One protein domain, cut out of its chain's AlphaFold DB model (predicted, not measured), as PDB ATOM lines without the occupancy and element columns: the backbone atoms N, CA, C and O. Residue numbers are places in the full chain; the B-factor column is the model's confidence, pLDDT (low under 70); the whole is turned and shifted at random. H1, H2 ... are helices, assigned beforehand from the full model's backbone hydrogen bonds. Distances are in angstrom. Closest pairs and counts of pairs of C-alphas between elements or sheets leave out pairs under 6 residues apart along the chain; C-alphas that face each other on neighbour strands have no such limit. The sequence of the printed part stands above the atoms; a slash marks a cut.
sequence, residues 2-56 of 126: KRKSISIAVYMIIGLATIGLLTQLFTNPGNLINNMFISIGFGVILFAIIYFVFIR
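This is residues 2 to 56 of the 126 residues of an uncharacterized protein of Virgibacillus dokdonensis (UniProt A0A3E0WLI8). Two long helices, H2 and H1, make an open V, meeting near the tight turn between them and spreading apart toward their far ends. Most of each arm stands free, and the V lies flat, with spans of 44 by 37 by 6 A. The printed part has 55 residues with two named helices, H1 then H2, and no named strand; the class is all helix. It is extended, with a radius of gyration of the C-alphas of 17.0 A.

Start with H2, residues 29 to 55, the longest helix by residues, and then take H1, residues 2 to 27, which comes before it along the chain. They are close but not clearly touching, with 2 pairs of C-alphas within 8 A. Look at Gln 24 and Leu 32, whose C-alphas are the closest of the two helices, 6.8 A apart. The helices run opposite ways at a steep tilt of 58 degrees, and their centres are 24.2 A apart. In both H1 and H2, every O i to N i+4 pair is within hydrogen-bond range.

Find C-alpha 29 at (61.027, 64.655, 86.649); from there H2 runs 37.5 A to C-alpha 55 at (97.763, 67.664, 93.423). H1 begins at C-alpha 2, at (81.919, 34.075, 77.574), and also measures 37.5 A from first to last C-alpha.

The two C-alphas farthest apart are those of Lys 4 and Arg 56, at 44.7 A. The printed part has no cut, and its one link, H1 to H2, is tight. The mean pLDDT of the printed part is 91.0, and residue 2 is under 70.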
ATOM      1  N   LYS A   2      81.845  33.011  76.538       67.31
ATOM      2  CA  LYS A   2      81.919  34.075  77.574       67.31
ATOM      3  C   LYS A   2      81.688  35.524  77.087       67.31
ATOM      4  O   LYS A   2      80.949  36.262  77.721       67.31
ATOM      5  N   ARG A   3      82.248  35.927  75.936       75.44
ATOM      6  CA  ARG A   3      82.078  37.295  75.387       75.44
ATOM      7  C   ARG A   3      80.633  37.612  74.969       75.44
ATOM      8  O   ARG A   3      80.176  38.732  75.166       75.44
ATOM      9  N   LYS A   4      79.907  36.621  74.430       77.19
ATOM     10  CA  LYS A   4      78.500  36.783  74.023       77.19
ATOM     11  C   LYS A   4      77.590  36.923  75.246       77.19
ATOM     12  O   LYS A   4      76.776  37.833  75.277       77.19
ATOM     13  N   SER A   5      77.799  36.110  76.283       79.38
ATOM     14  CA  SER A   5      77.046  36.211  77.542       79.38
ATOM     15  C   SER A   5      77.266  37.547  78.262       79.38
ATOM     16  O   SER A   5      76.304  38.143  78.732       79.38
ATOM     17  N   ILE A   6      78.507  38.057  78.285       88.06
ATOM     18  CA  ILE A   6      78.808  39.393  78.833       88.06
ATOM     19  C   ILE A   6      78.091  40.483  78.027       88.06
ATOM     20  O   ILE A   6      77.506  41.386  78.610       88.06
ATOM     21  N   SER A   7      78.077  40.376  76.695       89.25
ATOM     22  CA  SER A   7      77.402  41.359  75.835       89.25
ATOM     23  C   SER A   7      75.885  41.371  76.058       89.25
ATOM     24  O   SER A   7      75.305  42.441  76.200       89.25
ATOM     25  N   ILE A   8      75.247  40.196  76.175       93.12
ATOM     26  CA  ILE A   8      73.821  40.090  76.533       93.12
ATOM     27  C   ILE A   8      73.542  40.758  77.886       93.12
ATOM     28  O   ILE A   8      72.595  41.531  77.996       93.12
ATOM     29  N   ALA A   9      74.369  40.496  78.902       94.06
ATOM     30  CA  ALA A   9      74.176  41.085  80.223       94.06
ATOM     31  C   ALA A   9      74.280  42.618  80.182       94.06
ATOM     32  O   ALA A   9      73.454  43.304  80.778       94.06
ATOM     33  N   VAL A  10      75.239  43.160  79.425       95.06
ATOM     34  CA  VAL A  10      75.385  44.608  79.227       95.06
ATOM     35  C   VAL A  10      74.138  45.202  78.568       95.06
ATOM     36  O   VAL A  10      73.618  46.198  79.064       95.06
ATOM     37  N   TYR A  11      73.606  44.582  77.511       95.56
ATOM     38  CA  TYR A  11      72.382  45.072  76.868       95.56
ATOM     39  C   TYR A  11      71.160  45.002  77.787       95.56
ATOM     40  O   TYR A  11      70.360  45.933  77.787       95.56
ATOM     41  N   MET A  12      71.038  43.957  78.608       96.00
ATOM     42  CA  MET A  12      69.963  43.855  79.603       96.00
ATOM     43  C   MET A  12      70.057  44.970  80.650       96.00
ATOM     44  O   MET A  12      69.051  45.599  80.965       96.00
ATOM     45  N   ILE A  13      71.263  45.263  81.145       96.88
ATOM     46  CA  ILE A  13      71.492  46.351  82.107       96.88
ATOM     47  C   ILE A  13      71.150  47.705  81.478       96.88
ATOM     48  O   ILE A  13      70.454  48.504  82.101       96.88
ATOM     49  N   ILE A  14      71.595  47.957  80.243       96.81
ATOM     50  CA  ILE A  14      71.283  49.199  79.525       96.81
ATOM     51  C   ILE A  14      69.772  49.319  79.301       96.81
ATOM     52  O   ILE A  14      69.200  50.367  79.591       96.81
ATOM     53  N   GLY A  15      69.109  48.250  78.851       96.88
ATOM     54  CA  GLY A  15      67.661  48.224  78.648       96.88
ATOM     55  C   GLY A  15      66.894  48.552  79.931       96.88
ATOM     56  O   GLY A  15      66.076  49.471  79.947       96.88
ATOM     57  N   LEU A  16      67.227  47.890  81.042       96.75
ATOM     58  CA  LEU A  16      66.624  48.175  82.347       96.75
ATOM     59  C   LEU A  16      66.890  49.612  82.811       96.75
ATOM     60  O   LEU A  16      65.975  50.273  83.300       96.75
ATOM     61  N   ALA A  17      68.106  50.124  82.611       95.44
ATOM     62  CA  ALA A  17      68.444  51.503  82.948       95.44
ATOM     63  C   ALA A  17      67.605  52.503  82.138       95.44
ATOM     64  O   ALA A  17      67.065  53.447  82.710       95.44
ATOM     65  N   THR A  18      67.433  52.281  80.830       96.12
ATOM     66  CA  THR A  18      66.608  53.160  79.984       96.12
ATOM     67  C   THR A  18      65.142  53.168  80.412       96.12
ATOM     68  O   THR A  18      64.558  54.242  80.530       96.12
ATOM     69  N   ILE A  19      64.564  52.005  80.724       96.12
ATOM     70  CA  ILE A  19      63.178  51.905  81.205       96.12
ATOM     71  C   ILE A  19      63.030  52.610  82.557       96.12
ATOM     72  O   ILE A  19      62.081  53.371  82.754       96.12
ATOM     73  N   GLY A  20      63.979  52.404  83.473       91.69
ATOM     74  CA  GLY A  20      63.987  53.066  84.777       91.69
ATOM     75  C   GLY A  20      64.048  54.590  84.655       91.69
ATOM     76  O   GLY A  20      63.256  55.289  85.285       91.69
ATOM     77  N   LEU A  21      64.920  55.104  83.783       91.81
ATOM     78  CA  LEU A  21      65.044  56.540  83.525       91.81
ATOM     79  C   LEU A  21      63.783  57.129  82.884       91.81
ATOM     80  O   LEU A  21      63.324  58.178  83.328       91.81
ATOM     81  N   LEU A  22      63.193  56.458  81.889       93.94
ATOM     82  CA  LEU A  22      61.940  56.903  81.268       93.94
ATOM     83  C   LEU A  22      60.797  56.935  82.285       93.94
ATOM     84  O   LEU A  22      60.070  57.921  82.371       93.94
ATOM     85  N   THR A  23      60.675  55.896  83.111       92.88
ATOM     86  CA  THR A  23      59.650  55.839  84.162       92.88
ATOM     87  C   THR A  23      59.829  56.983  85.156       92.88
ATOM     88  O   THR A  23      58.862  57.662  85.503       92.88
ATOM     89  N   GLN A  24      61.065  57.250  85.586       91.12
ATOM     90  CA  GLN A  24      61.363  58.349  86.503       91.12
ATOM     91  C   GLN A  24      61.113  59.724  85.864       91.12
ATOM     92  O   GLN A  24      60.657  60.636  86.552       91.12
ATOM     93  N   LEU A  25      61.346  59.863  84.557       90.88
ATOM     94  CA  LEU A  25      61.100  61.096  83.816       90.88
ATOM     95  C   LEU A  25      59.611  61.463  83.782       90.88
ATOM     96  O   LEU A  25      59.278  62.629  83.970       90.88
ATOM     97  N   PHE A  26      58.718  60.488  83.587       92.38
ATOM     98  CA  PHE A  26      57.273  60.745  83.556       92.38
ATOM     99  C   PHE A  26      56.631  60.804  84.943       92.38
ATOM    100  O   PHE A  26      55.689  61.564  85.143       92.38
ATOM    101  N   THR A  27      57.121  60.022  85.905       92.19
ATOM    102  CA  THR A  27      56.530  59.983  87.251       92.19
ATOM    103  C   THR A  27      57.015  61.122  88.140       92.19
ATOM    104  O   THR A  27      56.210  61.698  88.861       92.19
ATOM    105  N   ASN A  28      58.313  61.452  88.111       89.06
ATOM    106  CA  ASN A  28      58.932  62.423  89.018       89.06
ATOM    107  C   ASN A  28      60.153  63.122  88.377       89.06
ATOM    108  O   ASN A  28      61.294  62.929  88.823       89.06
ATOM    109  N   PRO A  29      59.939  63.986  87.365       87.06
ATOM    110  CA  PRO A  29      61.027  64.655  86.649       87.06
ATOM    111  C   PRO A  29      61.862  65.572  87.552       87.06
ATOM    112  O   PRO A  29      63.083  65.632  87.418       87.06
ATOM    113  N   GLY A  30      61.234  66.246  88.524       91.75
ATOM    114  CA  GLY A  30      61.940  67.140  89.449       91.75
ATOM    115  C   GLY A  30      62.987  66.414  90.300       91.75
ATOM    116  O   GLY A  30      64.098  66.907  90.480       91.75
ATOM    117  N   ASN A  31      62.673  65.200  90.762       89.06
ATOM    118  CA  ASN A  31      63.604  64.406  91.563       89.06
ATOM    119  C   ASN A  31      64.791  63.889  90.735       89.06
ATOM    120  O   ASN A  31      65.912  63.840  91.228       89.06
ATOM    121  N   LEU A  32      64.566  63.538  89.462       90.19
ATOM    122  CA  LEU A  32      65.643  63.158  88.540       90.19
ATOM    123  C   LEU A  32      66.672  64.290  88.397       90.19
ATOM    124  O   LEU A  32      67.871  64.060  88.552       90.19
ATOM    125  N   ILE A  33      66.199  65.515  88.159       91.75
ATOM    126  CA  ILE A  33      67.052  66.698  87.993       91.75
ATOM    127  C   ILE A  33      67.812  67.005  89.290       91.75
ATOM    128  O   ILE A  33      69.030  67.190  89.261       91.75
ATOM    129  N   ASN A  34      67.126  66.991  90.436       93.62
ATOM    130  CA  ASN A  34      67.764  67.200  91.739       93.62
ATOM    131  C   ASN A  34      68.853  66.154  92.005       93.62
ATOM    132  O   ASN A  34      69.966  66.506  92.392       93.62
ATOM    133  N   ASN A  35      68.578  64.879  91.725       90.19
ATOM    134  CA  ASN A  35      69.554  63.807  91.883       90.19
ATOM    135  C   ASN A  35      70.759  63.971  90.947       90.19
ATOM    136  O   ASN A  35      71.885  63.704  91.367       90.19
ATOM    137  N   MET A  36      70.561  64.448  89.713       92.19
ATOM    138  CA  MET A  36      71.674  64.783  88.817       92.19
ATOM    139  C   MET A  36      72.548  65.894  89.403       92.19
ATOM    140  O   MET A  36      73.768  65.743  89.442       92.19
ATOM    141  N   PHE A  37      71.952  66.974  89.915       95.69
ATOM    142  CA  PHE A  37      72.711  68.055  90.551       95.69
ATOM    143  C   PHE A  37      73.465  67.590  91.793       95.69
ATOM    144  O   PHE A  37      74.628  67.948  91.963       95.69
ATOM    145  N   ILE A  38      72.844  66.759  92.632       95.38
ATOM    146  CA  ILE A  38      73.492  66.181  93.814       95.38
ATOM    147  C   ILE A  38      74.656  65.278  93.395       95.38
ATOM    148  O   ILE A  38      75.740  65.380  93.963       95.38
ATOM    149  N   SER A  39      74.468  64.437  92.375       94.25
ATOM    150  CA  SER A  39      75.515  63.553  91.853       94.25
ATOM    151  C   SER A  39      76.705  64.342  91.301       94.25
ATOM    152  O   SER A  39      77.850  64.077  91.673       94.25
ATOM    153  N   ILE A  40      76.437  65.361  90.481       96.25
ATOM    154  CA  ILE A  40      77.465  66.255  89.937       96.25
ATOM    155  C   ILE A  40      78.160  67.008  91.076       96.25
ATOM    156  O   ILE A  40      79.388  67.032  91.130       96.25
ATOM    157  N   GLY A  41      77.398  67.575  92.013       96.69
ATOM    158  CA  GLY A  41      77.925  68.292  93.172       96.69
ATOM    159  C   GLY A  41      78.835  67.414  94.026       96.69
ATOM    160  O   GLY A  41      79.946  67.819  94.364       96.69
ATOM    161  N   PHE A  42      78.422  66.177  94.302       96.56
ATOM    162  CA  PHE A  42      79.235  65.205  95.027       96.56
ATOM    163  C   PHE A  42      80.512  64.837  94.261       96.56
ATOM    164  O   PHE A  42      81.591  64.795  94.850       96.56
ATOM    165  N   GLY A  43      80.418  64.644  92.941       96.19
ATOM    166  CA  GLY A  43      81.574  64.411  92.075       96.19
ATOM    167  C   GLY A  43      82.578  65.566  92.105       96.19
ATOM    168  O   GLY A  43      83.779  65.334  92.243       96.19
ATOM    169  N   VAL A  44      82.097  66.813  92.057       96.62
ATOM    170  CA  VAL A  44      82.934  68.018  92.175       96.62
ATOM    171  C   VAL A  44      83.585  68.101  93.552       96.62
ATOM    172  O   VAL A  44      84.779  68.382  93.633       96.62
ATOM    173  N   ILE A  45      82.844  67.824  94.628       96.69
ATOM    174  CA  ILE A  45      83.382  67.824  95.996       96.69
ATOM    175  C   ILE A  45      84.483  66.769  96.135       96.69
ATOM    176  O   ILE A  45      85.582  67.093  96.588       96.69
ATOM    177  N   LEU A  46      84.237  65.530  95.701       95.56
ATOM    178  CA  LEU A  46      85.244  64.469  95.727       95.56
ATOM    179  C   LEU A  46      86.476  64.836  94.900       95.56
ATOM    180  O   LEU A  46      87.604  64.701  95.379       95.56
ATOM    181  N   PHE A  47      86.275  65.345  93.685       94.31
ATOM    182  CA  PHE A  47      87.370  65.801  92.838       94.31
ATOM    183  C   PHE A  47      88.166  66.924  93.506       94.31
ATOM    184  O   PHE A  47      89.394  66.873  93.522       94.31
ATOM    185  N   ALA A  48      87.496  67.910  94.104       94.25
ATOM    186  CA  ALA A  48      88.138  69.020  94.795       94.25
ATOM    187  C   ALA A  48      88.965  68.545  95.996       94.25
ATOM    188  O   ALA A  48      90.092  69.010  96.172       94.25
ATOM    189  N   ILE A  49      88.453  67.590  96.781       93.94
ATOM    190  CA  ILE A  49      89.187  66.973  97.893       93.94
ATOM    191  C   ILE A  49      90.447  66.284  97.366       93.94
ATOM    192  O   ILE A  49      91.548  66.568  97.840       93.94
ATOM    193  N   ILE A  50      90.314  65.431  96.350       92.50
ATOM    194  CA  ILE A  50      91.447  64.703  95.763       92.50
ATOM    195  C   ILE A  50      92.472  65.688  95.184       92.50
ATOM    196  O   ILE A  50      93.667  65.600  95.472       92.50
ATOM    197  N   TYR A  51      92.016  66.672  94.415       90.19
ATOM    198  CA  TYR A  51      92.862  67.689  93.808       90.19
ATOM    199  C   TYR A  51      93.609  68.513  94.863       90.19
ATOM    200  O   TYR A  51      94.823  68.714  94.764       90.19
ATOM    201  N   PHE A  52      92.920  68.961  95.911       88.31
ATOM    202  CA  PHE A  52      93.526  69.766  96.965       88.31
ATOM    203  C   PHE A  52      94.518  68.960  97.814       88.31
ATOM    204  O   PHE A  52      95.591  69.466  98.151       88.31
ATOM    205  N   VAL A  53      94.191  67.711  98.150       86.75
ATOM    206  CA  VAL A  53      95.041  66.862  98.996       86.75
ATOM    207  C   VAL A  53      96.275  66.379  98.234       86.75
ATOM    208  O   VAL A  53      97.391  66.514  98.739       86.75
ATOM    209  N   PHE A  54      96.100  65.859  97.018       81.88
ATOM    210  CA  PHE A  54      97.169  65.170  96.292       81.88
ATOM    211  C   PHE A  54      97.906  66.059  95.287       81.88
ATOM    212  O   PHE A  54      99.129  65.968  95.165       81.88
ATOM    213  N   ILE A  55      97.198  66.934  94.571       77.00
ATOM    214  CA  ILE A  55      97.763  67.664  93.423       77.00
ATOM    215  C   ILE A  55      98.258  69.054  93.842       77.00
ATOM    216  O   ILE A  55      99.387  69.440  93.522       77.00
ATOM    217  N   ARG A  56      97.480  69.790  94.646       70.56
ATOM    218  CA  ARG A  56      97.808  71.169  95.052       70.56
ATOM    219  C   ARG A  56      99.117  71.269  95.841       70.56
ATOM    220  O   ARG A  56      99.866  72.226  95.652       70.56
TER     221      ARG A  56